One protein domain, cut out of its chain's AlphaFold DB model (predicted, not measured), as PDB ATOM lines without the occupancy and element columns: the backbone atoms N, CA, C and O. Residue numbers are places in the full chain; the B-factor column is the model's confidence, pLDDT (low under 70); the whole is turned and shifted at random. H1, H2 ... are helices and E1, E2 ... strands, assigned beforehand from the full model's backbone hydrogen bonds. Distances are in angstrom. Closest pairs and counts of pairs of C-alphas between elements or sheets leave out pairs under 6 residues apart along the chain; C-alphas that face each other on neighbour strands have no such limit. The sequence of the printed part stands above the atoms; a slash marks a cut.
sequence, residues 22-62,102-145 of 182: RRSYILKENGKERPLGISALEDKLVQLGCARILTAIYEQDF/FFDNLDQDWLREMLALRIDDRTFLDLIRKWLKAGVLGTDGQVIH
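Overview. This is residues 22 to 62 and 102 to 145 of the 182 residues of the protein "Reverse transcriptase (RNA-dependent DNA polymerase)" of Candidatus Kentron sp. UNK (UniProt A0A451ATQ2). A two-stranded hairpin, E1 and E2, makes one end of a loose, elongated model, and three helices make the other: H2 and H3 fold back on each other as a helical hairpin, and the longest helix, H1, runs near H3 without touching it. After H3, residues 133 to 145 run back toward the strand end with no named element and turn there in a short pairing of residues 136 to 137 with 143 to 144. The printed part has 85 residues, with two named strands and three named helices in the order E1, E2, H1, H2, H3; the sheet, E1 - E2, is antiparallel and the class is mixed, helices and strands. The radius of gyration of the C-alphas is 15.6 A, and the spans are 43 by 27 by 25 A.

Arrangement. E1, residues 22 to 27, and E2, residues 33 to 38, form a hairpin over a tight link of 5 residues. They are antiparallel neighbours at 149 degrees between their directions. N 24 and O 36 are within hydrogen-bond range at 2.8 A, and so are N 36 and O 24 at 2.7 A. A tight link of 2 residues joins E2 to H1, residues 41 to 58. H1 and H3, residues 122 to 132, are near each other, with 8 pairs of C-alphas within 10 A but no pair within 8 A. H3 touches H2, residues 108 to 116; their closest C-alphas, those of Leu 125 and Arg 112, are 7.1 A apart. H2 and H3 form a helical hairpin, running opposite ways at a shallow tilt of 28 degrees. H1 and H2 are apart, and both strands are apart from H2 and H3. In H1, H2 and H3, every O i to N i+4 pair is within hydrogen-bond range.

Along the chain. E1 begins at C-alpha 22, (48.890, -18.593, 25.824), and is 16.6 A long; E2 is 15.2 A long. H1 starts at C-alpha 41, (41.337, -11.362, 20.462), and is 25.3 A long. H2 measures 12.3 A and H3 15.1 A, the latter ending at C-alpha 132, (37.037, -26.385, 25.951).

Size, cuts and confidence. The two C-alphas farthest apart, those of Gly 31 and Asp 120, are 46.1 A apart. Residues 63 to 101 are not printed, and C-alphas 62 and 102 are 19.0 A apart across this cut, which falls in the link from H1 to H2. Residues 102 to 107 stand free. No link that is printed whole is long. The mean pLDDT of the printed part is 81.1; residues 103 to 104, 139 and 145 are under 70.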
ATOM      1  N   ARG A  22      47.511 -18.779  25.346       79.19
ATOM      2  CA  ARG A  22      48.890 -18.593  25.824       79.19
ATOM      3  C   ARG A  22      48.946 -18.531  27.349       79.19
ATOM      4  O   ARG A  22      48.256 -17.701  27.942       79.19
ATOM      5  N   ARG A  23      49.793 -19.343  27.981       79.69
ATOM      6  CA  ARG A  23      50.063 -19.282  29.424       79.69
ATOM      7  C   ARG A  23      50.944 -18.074  29.751       79.69
ATOM      8  O   ARG A  23      51.896 -17.769  29.041       79.69
ATOM      9  N   SER A  24      50.613 -17.366  30.820       77.75
ATOM     10  CA  SER A  24      51.398 -16.261  31.373       77.75
ATOM     11  C   SER A  24      51.293 -16.306  32.891       77.75
ATOM     12  O   SER A  24      50.244 -16.673  33.411       77.75
ATOM     13  N   TYR A  25      52.353 -15.948  33.604       78.00
ATOM     14  CA  TYR A  25      52.371 -15.956  35.063       78.00
ATOM     15  C   TYR A  25      52.391 -14.519  35.582       78.00
ATOM     16  O   TYR A  25      53.104 -13.670  35.050       78.00
ATOM     17  N   ILE A  26      51.557 -14.235  36.586       76.06
ATOM     18  CA  ILE A  26      51.607 -12.981  37.345       76.06
ATOM     19  C   ILE A  26      51.947 -13.311  38.790       76.06
ATOM     20  O   ILE A  26      51.266 -14.123  39.418       76.06
ATOM     21  N   LEU A  27      52.975 -12.652  39.315       76.62
ATOM     22  CA  LEU A  27      53.354 -12.738  40.719       76.62
ATOM     23  C   LEU A  27      52.283 -12.084  41.595       76.62
ATOM     24  O   LEU A  27      51.829 -10.972  41.323       76.62
ATOM     25  N   LYS A  28      51.865 -12.782  42.650       73.44
ATOM     26  CA  LYS A  28      51.093 -12.187  43.741       73.44
ATOM     27  C   LYS A  28      52.030 -11.542  44.760       73.44
ATOM     28  O   LYS A  28      53.193 -11.917  44.866       73.44
ATOM     29  N   GLU A  29      51.472 -10.664  45.591       72.19
ATOM     30  CA  GLU A  29      52.166 -10.058  46.740       72.19
ATOM     31  C   GLU A  29      52.737 -11.104  47.714       72.19
ATOM     32  O   GLU A  29      53.747 -10.863  48.360       72.19
ATOM     33  N   ASN A  30      52.142 -12.300  47.774       71.38
ATOM     34  CA  ASN A  30      52.608 -13.411  48.607       71.38
ATOM     35  C   ASN A  30      53.669 -14.311  47.937       71.38
ATOM     36  O   ASN A  30      53.884 -15.435  48.388       71.38
ATOM     37  N   GLY A  31      54.264 -13.873  46.822       71.62
ATOM     38  CA  GLY A  31      55.309 -14.599  46.092       71.62
ATOM     39  C   GLY A  31      54.826 -15.806  45.280       71.62
ATOM     40  O   GLY A  31      55.605 -16.382  44.528       71.62
ATOM     41  N   LYS A  32      53.546 -16.196  45.377       75.81
ATOM     42  CA  LYS A  32      52.981 -17.280  44.559       75.81
ATOM     43  C   LYS A  32      52.584 -16.763  43.180       75.81
ATOM     44  O   LYS A  32      51.972 -15.702  43.053       75.81
ATOM     45  N   GLU A  33      52.844 -17.547  42.143       74.69
ATOM     46  CA  GLU A  33      52.428 -17.199  40.786       74.69
ATOM     47  C   GLU A  33      50.971 -17.585  40.518       74.69
ATOM     48  O   GLU A  33      50.500 -18.666  40.879       74.69
ATOM     49  N   ARG A  34      50.238 -16.692  39.847       71.62
ATOM     50  CA  ARG A  34      48.922 -16.990  39.288       71.62
ATOM     51  C   ARG A  34      49.069 -17.303  37.801       71.62
ATOM     52  O   ARG A  34      49.385 -16.388  37.034       71.62
ATOM     53  N   PRO A  35      48.781 -18.540  37.365       71.75
ATOM     54  CA  PRO A  35      48.721 -18.834  35.948       71.75
ATOM     55  C   PRO A  35      47.524 -18.122  35.305       71.75
ATOM     56  O   PRO A  35      46.400 -18.166  35.806       71.75
ATOM     57  N   LEU A  36      47.772 -17.483  34.169       72.06
ATOM     58  CA  LEU A  36      46.808 -16.777  33.343       72.06
ATOM     59  C   LEU A  36      46.781 -17.380  31.944       72.06
ATOM     60  O   LEU A  36      47.816 -17.551  31.305       72.06
ATOM     61  N   GLY A  37      45.579 -17.657  31.453       74.12
ATOM     62  CA  GLY A  37      45.342 -18.016  30.067       74.12
ATOM     63  C   GLY A  37      44.977 -16.794  29.227       74.12
ATOM     64  O   GLY A  37      43.953 -16.153  29.465       74.12
ATOM     65  N   ILE A  38      45.798 -16.440  28.243       75.25
ATOM     66  CA  ILE A  38      45.536 -15.336  27.316       75.25
ATOM     67  C   ILE A  38      45.024 -15.918  25.997       75.25
ATOM     68  O   ILE A  38      45.799 -16.428  25.191       75.25
ATOM     69  N   SER A  39      43.712 -15.821  25.770       79.38
ATOM     70  CA  SER A  39      43.092 -16.157  24.481       79.38
ATOM     71  C   SER A  39      43.375 -15.096  23.418       79.38
ATOM     72  O   SER A  39      43.548 -13.910  23.737       79.38
ATOM     73  N   ALA A  40      43.330 -15.501  22.148       83.81
ATOM     74  CA  ALA A  40      43.370 -14.580  21.020       83.81
ATOM     75  C   ALA A  40      42.181 -13.602  21.037       83.81
ATOM     76  O   ALA A  40      41.096 -13.929  21.516       83.81
ATOM     77  N   LEU A  41      42.376 -12.398  20.488       84.31
ATOM     78  CA  LEU A  41      41.337 -11.362  20.462       84.31
ATOM     79  C   LEU A  41      40.085 -11.806  19.689       84.31
ATOM     80  O   LEU A  41      38.973 -11.584  20.156       84.31
ATOM     81  N   GLU A  42      40.269 -12.466  18.540       85.00
ATOM     82  CA  GLU A  42      39.165 -13.042  17.760       85.00
ATOM     83  C   GLU A  42      38.330 -14.004  18.611       85.00
ATOM     84  O   GLU A  42      37.110 -13.888  18.648       85.00
ATOM     85  N   ASP A  43      38.984 -14.899  19.350       85.44
ATOM     86  CA  ASP A  43      38.301 -15.894  20.177       85.44
ATOM     87  C   ASP A  43      37.552 -15.227  21.329       85.44
ATOM     88  O   ASP A  43      36.405 -15.576  21.587       85.44
ATOM     89  N   LYS A  44      38.145 -14.206  21.960       84.94
ATOM     90  CA  LYS A  44      37.467 -13.402  22.991       84.94
ATOM     91  C   LYS A  44      36.203 -12.736  22.458       84.94
ATOM     92  O   LYS A  44      35.204 -12.697  23.167       84.94
ATOM     93  N   LEU A  45      36.235 -12.224  21.227       86.81
ATOM     94  CA  LEU A  45      35.081 -11.569  20.616       86.81
ATOM     95  C   LEU A  45      33.935 -12.560  20.374       86.81
ATOM     96  O   LEU A  45      32.789 -12.272  20.712       86.81
ATOM     97  N   VAL A  46      34.244 -13.741  19.834       88.31
ATOM     98  CA  VAL A  46      33.228 -14.779  19.593       88.31
ATOM     99  C   VAL A  46      32.702 -15.350  20.915       88.31
ATOM    100  O   VAL A  46      31.494 -15.522  21.063       88.31
ATOM    101  N   GLN A  47      33.582 -15.572  21.898       87.38
ATOM    102  CA  GLN A  47      33.202 -15.999  23.247       87.38
ATOM    103  C   GLN A  47      32.295 -14.976  23.932       87.38
ATOM    104  O   GLN A  47      31.324 -15.377  24.563       87.38
ATOM    105  N   LEU A  48      32.562 -13.674  23.778       86.81
ATOM    106  CA  LEU A  48      31.702 -12.616  24.312       86.81
ATOM    107  C   LEU A  48      30.307 -12.650  23.678       86.81
ATOM    108  O   LEU A  48      29.309 -12.556  24.389       86.81
ATOM    109  N   GLY A  49      30.227 -12.807  22.355       87.75
ATOM    110  CA  GLY A  49      28.944 -12.952  21.662       87.75
ATOM    111  C   GLY A  49      28.160 -14.170  22.157       87.75
ATOM    112  O   GLY A  49      26.979 -14.056  22.477       87.75
ATOM    113  N   CYS A  50      28.835 -15.313  22.307       88.50
ATOM    114  CA  CYS A  50      28.217 -16.529  22.837       88.50
ATOM    115  C   CYS A  50      27.799 -16.373  24.303       88.50
ATOM    116  O   CYS A  50      26.721 -16.827  24.667       88.50
ATOM    117  N   ALA A  51      28.596 -15.683  25.126       87.06
ATOM    118  CA  ALA A  51      28.253 -15.387  26.514       87.06
ATOM    119  C   ALA A  51      26.948 -14.593  26.605       87.06
ATOM    120  O   ALA A  51      26.083 -14.954  27.387       87.06
ATOM    121  N   ARG A  52      26.776 -13.558  25.771       86.88
ATOM    122  CA  ARG A  52      25.548 -12.744  25.749       86.88
ATOM    123  C   ARG A  52      24.310 -13.578  25.414       86.88
ATOM    124  O   ARG A  52      23.284 -13.418  26.064       86.88
ATOM    125  N   ILE A  53      24.424 -14.487  24.444       88.06
ATOM    126  CA  ILE A  53      23.336 -15.406  24.074       88.06
ATOM    127  C   ILE A  53      23.017 -16.351  25.238       88.06
ATOM    128  O   ILE A  53      21.859 -16.471  25.625       88.06
ATOM    129  N   LEU A  54      24.037 -16.974  25.836       87.00
ATOM    130  CA  LEU A  54      23.855 -17.864  26.985       87.00
ATOM    131  C   LEU A  54      23.225 -17.140  28.176       87.00
ATOM    132  O   LEU A  54      22.308 -17.677  28.787       87.00
ATOM    133  N   THR A  55      23.674 -15.924  28.489       84.12
ATOM    134  CA  THR A  55      23.079 -15.109  29.551       84.12
ATOM    135  C   THR A  55      21.606 -14.847  29.262       84.12
ATOM    136  O   THR A  55      20.786 -15.091  30.132       84.12
ATOM    137  N   ALA A  56      21.244 -14.444  28.041       86.94
ATOM    138  CA  ALA A  56      19.844 -14.203  27.691       86.94
ATOM    139  C   ALA A  56      18.954 -15.454  27.840       86.94
ATOM    140  O   ALA A  56      17.798 -15.334  28.234       86.94
ATOM    141  N   ILE A  57      19.494 -16.645  27.554       86.25
ATOM    142  CA  ILE A  57      18.771 -17.917  27.687       86.25
ATOM    143  C   ILE A  57      18.614 -18.314  29.160       86.25
ATOM    144  O   ILE A  57      17.513 -18.635  29.594       86.25
ATOM    145  N   TYR A  58      19.708 -18.301  29.926       85.00
ATOM    146  CA  TYR A  58      19.743 -18.878  31.273       85.00
ATOM    147  C   TYR A  58      19.351 -17.909  32.390       85.00
ATOM    148  O   TYR A  58      19.014 -18.368  33.477       85.00
ATOM    149  N   GLU A  59      19.347 -16.594  32.153       81.00
ATOM    150  CA  GLU A  59      18.940 -15.605  33.167       81.00
ATOM    151  C   GLU A  59      17.517 -15.846  33.686       81.00
ATOM    152  O   GLU A  59      17.253 -15.624  34.863       81.00
ATOM    153  N   GLN A  60      16.631 -16.374  32.835       82.94
ATOM    154  CA  GLN A  60      15.252 -16.717  33.197       82.94
ATOM    155  C   GLN A  60      15.152 -17.962  34.097       82.94
ATOM    156  O   GLN A  60      14.199 -18.099  34.861       82.94
ATOM    157  N   ASP A  61      16.138 -18.859  34.018       83.62
ATOM    158  CA  ASP A  61      16.130 -20.153  34.708       83.62
ATOM    159  C   ASP A  61      16.924 -20.116  36.034       83.62
ATOM    160  O   ASP A  61      16.795 -21.017  36.872       83.62
ATOM    161  N   PHE A  62      17.758 -19.090  36.251       80.50
ATOM    162  CA  PHE A  62      18.543 -18.943  37.477       80.50
ATOM    163  C   PHE A  62      17.664 -18.610  38.690       80.50
ATOM    164  O   PHE A  62      16.821 -17.716  38.651       80.50
ATOM    165  N   PHE A 102      37.072 -25.973  41.085       71.06
ATOM    166  CA  PHE A 102      35.884 -26.153  40.233       71.06
ATOM    167  C   PHE A 102      36.187 -26.068  38.729       71.06
ATOM    168  O   PHE A 102      35.841 -26.967  37.973       71.06
ATOM    169  N   PHE A 103      36.881 -25.016  38.288       67.25
ATOM    170  CA  PHE A 103      37.172 -24.809  36.864       67.25
ATOM    171  C   PHE A 103      38.265 -25.722  36.311       67.25
ATOM    172  O   PHE A 103      38.340 -25.868  35.094       67.25
ATOM    173  N   ASP A 104      39.106 -26.300  37.166       67.44
ATOM    174  CA  ASP A 104      40.213 -27.154  36.733       67.44
ATOM    175  C   ASP A 104      39.756 -28.620  36.609       67.44
ATOM    176  O   ASP A 104      40.276 -29.345  35.774       67.44
ATOM    177  N   ASN A 105      38.734 -29.029  37.375       71.19
ATOM    178  CA  ASN A 105      38.205 -30.401  37.407       71.19
ATOM    179  C   ASN A 105      36.820 -30.554  36.756       71.19
ATOM    180  O   ASN A 105      36.148 -31.564  36.952       71.19
ATOM    181  N   LEU A 106      36.352 -29.545  36.022       76.81
ATOM    182  CA  LEU A 106      35.031 -29.577  35.404       76.81
ATOM    183  C   LEU A 106      34.969 -30.629  34.286       76.81
ATOM    184  O   LEU A 106      35.760 -30.585  33.342       76.81
ATOM    185  N   ASP A 107      34.005 -31.541  34.377       81.25
ATOM    186  CA  ASP A 107      33.734 -32.529  33.334       81.25
ATOM    187  C   ASP A 107      33.127 -31.837  32.099       81.25
ATOM    188  O   ASP A 107      32.058 -31.218  32.151       81.25
ATOM    189  N   GLN A 108      33.859 -31.894  30.983       80.38
ATOM    190  CA  GLN A 108      33.481 -31.213  29.746       80.38
ATOM    191  C   GLN A 108      32.280 -31.870  29.055       80.38
ATOM    192  O   GLN A 108      31.519 -31.172  28.377       80.38
ATOM    193  N   ASP A 109      32.115 -33.187  29.193       84.31
ATOM    194  CA  ASP A 109      30.983 -33.906  28.617       84.31
ATOM    195  C   ASP A 109      29.720 -33.619  29.429       84.31
ATOM    196  O   ASP A 109      28.704 -33.250  28.836       84.31
ATOM    197  N   TRP A 110      29.820 -33.610  30.761       86.50
ATOM    198  CA  TRP A 110      28.709 -33.216  31.632       86.50
ATOM    199  C   TRP A 110      28.246 -31.776  31.376       86.50
ATOM    200  O   TRP A 110      27.052 -31.504  31.244       86.50
ATOM    201  N   LEU A 111      29.180 -30.829  31.225       85.50
ATOM    202  CA  LEU A 111      28.834 -29.448  30.872       85.50
ATOM    203  C   LEU A 111      28.105 -29.367  29.526       85.50
ATOM    204  O   LEU A 111      27.157 -28.594  29.384       85.50
ATOM    205  N   ARG A 112      28.531 -30.155  28.532       84.88
ATOM    206  CA  ARG A 112      27.868 -30.187  27.224       84.88
ATOM    207  C   ARG A 112      26.450 -30.736  27.339       84.88
ATOM    208  O   ARG A 112      25.553 -30.165  26.728       84.88
ATOM    209  N   GLU A 113      26.247 -31.802  28.108       87.38
ATOM    210  CA  GLU A 113      24.918 -32.368  28.357       87.38
ATOM    211  C   GLU A 113      23.997 -31.347  29.030       87.38
ATOM    212  O   GLU A 113      22.887 -31.116  28.557       87.38
ATOM    213  N   MET A 114      24.489 -30.637  30.049       87.75
ATOM    214  CA  MET A 114      23.723 -29.580  30.717       87.75
ATOM    215  C   MET A 114      23.327 -28.434  29.777       87.75
ATOM    216  O   MET A 114      22.215 -27.908  29.884       87.75
ATOM    217  N   LEU A 115      24.213 -28.048  28.851       88.00
ATOM    218  CA  LEU A 115      23.911 -27.036  27.834       88.00
ATOM    219  C   LEU A 115      22.889 -27.545  26.806       88.00
ATOM    220  O   LEU A 115      21.970 -26.814  26.431       88.00
ATOM    221  N   ALA A 116      23.009 -28.809  26.398       89.25
ATOM    222  CA  ALA A 116      22.116 -29.443  25.431       89.25
ATOM    223  C   ALA A 116      20.666 -29.568  25.931       89.25
ATOM    224  O   ALA A 116      19.748 -29.596  25.120       89.25
ATOM    225  N   LEU A 117      20.434 -29.559  27.251       89.12
ATOM    226  CA  LEU A 117      19.079 -29.547  27.821       89.12
ATOM    227  C   LEU A 117      18.253 -28.316  27.416       89.12
ATOM    228  O   LEU A 117      17.026 -28.375  27.433       89.12
ATOM    229  N   ARG A 118      18.904 -27.187  27.106       85.94
ATOM    230  CA  ARG A 118      18.219 -25.931  26.747       85.94
ATOM    231  C   ARG A 118      18.506 -25.480  25.318       85.94
ATOM    232  O   ARG A 118      17.720 -24.723  24.757       85.94
ATOM    233  N   ILE A 119      19.623 -25.918  24.743       89.69
ATOM    234  CA  ILE A 119      20.122 -25.464  23.447       89.69
ATOM    235  C   ILE A 119      20.183 -26.652  22.487       89.69
ATOM    236  O   ILE A 119      21.037 -27.519  22.638       89.69
ATOM    237  N   ASP A 120      19.332 -26.646  21.461       91.19
ATOM    238  CA  ASP A 120      19.327 -27.683  20.413       91.19
ATOM    239  C   ASP A 120      20.307 -27.380  19.254       91.19
ATOM    240  O   ASP A 120      20.623 -28.235  18.425       91.19
ATOM    241  N   ASP A 121      20.864 -26.161  19.191       91.25
ATOM    242  CA  ASP A 121      21.837 -25.797  18.156       91.25
ATOM    243  C   ASP A 121      23.182 -26.512  18.364       91.25
ATOM    244  O   ASP A 121      24.088 -26.053  19.069       91.25
ATOM    245  N   ARG A 122      23.341 -27.631  17.653       89.12
ATOM    246  CA  ARG A 122      24.574 -28.430  17.628       89.12
ATOM    247  C   ARG A 122      25.794 -27.630  17.176       89.12
ATOM    248  O   ARG A 122      26.885 -27.851  17.688       89.12
ATOM    249  N   THR A 123      25.630 -26.689  16.243       89.19
ATOM    250  CA  THR A 123      26.750 -25.874  15.743       89.19
ATOM    251  C   THR A 123      27.264 -24.943  16.840       89.19
ATOM    252  O   THR A 123      28.474 -24.740  16.967       89.19
ATOM    253  N   PHE A 124      26.353 -24.406  17.651       89.62
ATOM    254  CA  PHE A 124      26.689 -23.583  18.807       89.62
ATOM    255  C   PHE A 124      27.362 -24.400  19.921       89.62
ATOM    256  O   PHE A 124      28.406 -23.994  20.437       89.62
ATOM    257  N   LEU A 125      26.841 -25.588  20.239       89.56
ATOM    258  CA  LEU A 125      27.462 -26.492  21.219       89.56
ATOM    259  C   LEU A 125      28.868 -26.943  20.784       89.56
ATOM    260  O   LEU A 125      29.803 -26.949  21.589       89.56
ATOM    261  N   ASP A 126      29.056 -27.249  19.498       88.75
ATOM    262  CA  ASP A 126      30.364 -27.595  18.937       88.75
ATOM    263  C   ASP A 126      31.361 -26.433  19.020       88.75
ATOM    264  O   ASP A 126      32.564 -26.650  19.188       88.75
ATOM    265  N   LEU A 127      30.889 -25.187  18.925       88.88
ATOM    266  CA  LEU A 127      31.735 -24.009  19.095       88.88
ATOM    267  C   LEU A 127      32.276 -23.912  20.528       88.88
ATOM    268  O   LEU A 127      33.473 -23.681  20.712       88.88
ATOM    269  N   ILE A 128      31.431 -24.173  21.527       86.88
ATOM    270  CA  ILE A 128      31.839 -24.227  22.937       86.88
ATOM    271  C   ILE A 128      32.842 -25.363  23.153       86.88
ATOM    272  O   ILE A 128      33.908 -25.147  23.733       86.88
ATOM    273  N   ARG A 129      32.568 -26.547  22.595       86.69
ATOM    274  CA  ARG A 129      33.478 -27.701  22.644       86.69
ATOM    275  C   ARG A 129      34.858 -27.380  22.067       86.69
ATOM    276  O   ARG A 129      35.865 -27.792  22.638       86.69
ATOM    277  N   LYS A 130      34.926 -26.631  20.959       86.88
ATOM    278  CA  LYS A 130      36.201 -26.197  20.360       86.88
ATOM    279  C   LYS A 130      37.035 -25.349  21.322       86.88
ATOM    280  O   LYS A 130      38.254 -25.470  21.291       86.88
ATOM    281  N   TRP A 131      36.416 -24.516  22.162       84.62
ATOM    282  CA  TRP A 131      37.143 -23.737  23.173       84.62
ATOM    283  C   TRP A 131      37.557 -24.564  24.383       84.62
ATOM    284  O   TRP A 131      38.660 -24.368  24.879       84.62
ATOM    285  N   LEU A 132      36.711 -25.493  24.835       81.00
ATOM    286  CA  LEU A 132      37.037 -26.385  25.951       81.00
ATOM    287  C   LEU A 132      38.233 -27.289  25.627       81.00
ATOM    288  O   LEU A 132      39.120 -27.460  26.454       81.00
ATOM    289  N   LYS A 133      38.305 -27.777  24.382       80.25
ATOM    290  CA  LYS A 133      39.416 -28.600  23.882       80.25
ATOM    291  C   LYS A 133      40.616 -27.804  23.363       80.25
ATOM    292  O   LYS A 133      41.605 -28.400  22.928       80.25
ATOM    293  N   ALA A 134      40.536 -26.473  23.337       78.69
ATOM    294  CA  ALA A 134      41.640 -25.656  22.855       78.69
ATOM    295  C   ALA A 134      42.852 -25.842  23.780       78.69
ATOM    296  O   ALA A 134      42.759 -25.656  24.992       78.69
ATOM    297  N   GLY A 135      43.992 -26.215  23.196       72.94
ATOM    298  CA  GLY A 135      45.224 -26.408  23.950       72.94
ATOM    299  C   GLY A 135      45.741 -25.103  24.558       72.94
ATOM    300  O   GLY A 135      45.547 -24.007  24.019       72.94
ATOM    301  N   VAL A 136      46.434 -25.235  25.681       74.81
ATOM    302  CA  VAL A 136      47.179 -24.169  26.339       74.81
ATOM    303  C   VAL A 136      48.635 -24.264  25.894       74.81
ATOM    304  O   VAL A 136      49.307 -25.259  26.144       74.81
ATOM    305  N   LEU A 137      49.129 -23.221  25.237       76.44
ATOM    306  CA  LEU A 137      50.542 -23.068  24.912       76.44
ATOM    307  C   LEU A 137      51.287 -22.616  26.173       76.44
ATOM    308  O   LEU A 137      51.089 -21.489  26.643       76.44
ATOM    309  N   GLY A 138      52.109 -23.507  26.724       73.69
ATOM    310  CA  GLY A 138      52.999 -23.237  27.846       73.69
ATOM    311  C   GLY A 138      54.077 -22.209  27.500       73.69
ATOM    312  O   GLY A 138      54.339 -21.920  26.332       73.69
ATOM    313  N   THR A 139      54.714 -21.652  28.529       69.31
ATOM    314  CA  THR A 139      55.853 -20.729  28.373       69.31
ATOM    315  C   THR A 139      57.035 -21.381  27.663       69.31
ATOM    316  O   THR A 139      57.767 -20.701  26.954       69.31
ATOM    317  N   ASP A 140      57.144 -22.703  27.778       71.00
ATOM    318  CA  ASP A 140      58.254 -23.503  27.255       71.00
ATOM    319  C   ASP A 140      58.001 -23.953  25.802       71.00
ATOM    320  O   ASP A 140      58.695 -24.815  25.270       71.00
ATOM    321  N   GLY A 141      56.958 -23.414  25.159       70.69
ATOM    322  CA  GLY A 141      56.564 -23.744  23.786       70.69
ATOM    323  C   GLY A 141      55.778 -25.051  23.638       70.69
ATOM    324  O   GLY A 141      55.269 -25.329  22.553       70.69
ATOM    325  N   GLN A 142      55.620 -25.832  24.710       73.19
ATOM    326  CA  GLN A 142      54.816 -27.056  24.695       73.19
ATOM    327  C   GLN A 142      53.315 -26.750  24.682       73.19
ATOM    328  O   GLN A 142      52.841 -25.835  25.359       73.19
ATOM    329  N   VAL A 143      52.551 -27.538  23.926       73.56
ATOM    330  CA  VAL A 143      51.087 -27.444  23.880       73.56
ATOM    331  C   VAL A 143      50.498 -28.500  24.802       73.56
ATOM    332  O   VAL A 143      50.674 -29.693  24.579       73.56
ATOM    333  N   ILE A 144      49.774 -28.053  25.822       73.19
ATOM    334  CA  ILE A 144      49.055 -28.916  26.758       73.19
ATOM    335  C   ILE A 144      47.586 -28.911  26.354       73.19
ATOM    336  O   ILE A 144      46.954 -27.855  26.332       73.19
ATOM    337  N   HIS A 145      47.023 -30.074  26.046       67.12
ATOM    338  CA  HIS A 145      45.587 -30.209  25.822       67.12
ATOM    339  C   HIS A 145      44.906 -30.565  27.148       67.12
ATOM    340  O   HIS A 145      45.195 -31.627  27.690       67.12
TER     341      HIS A 145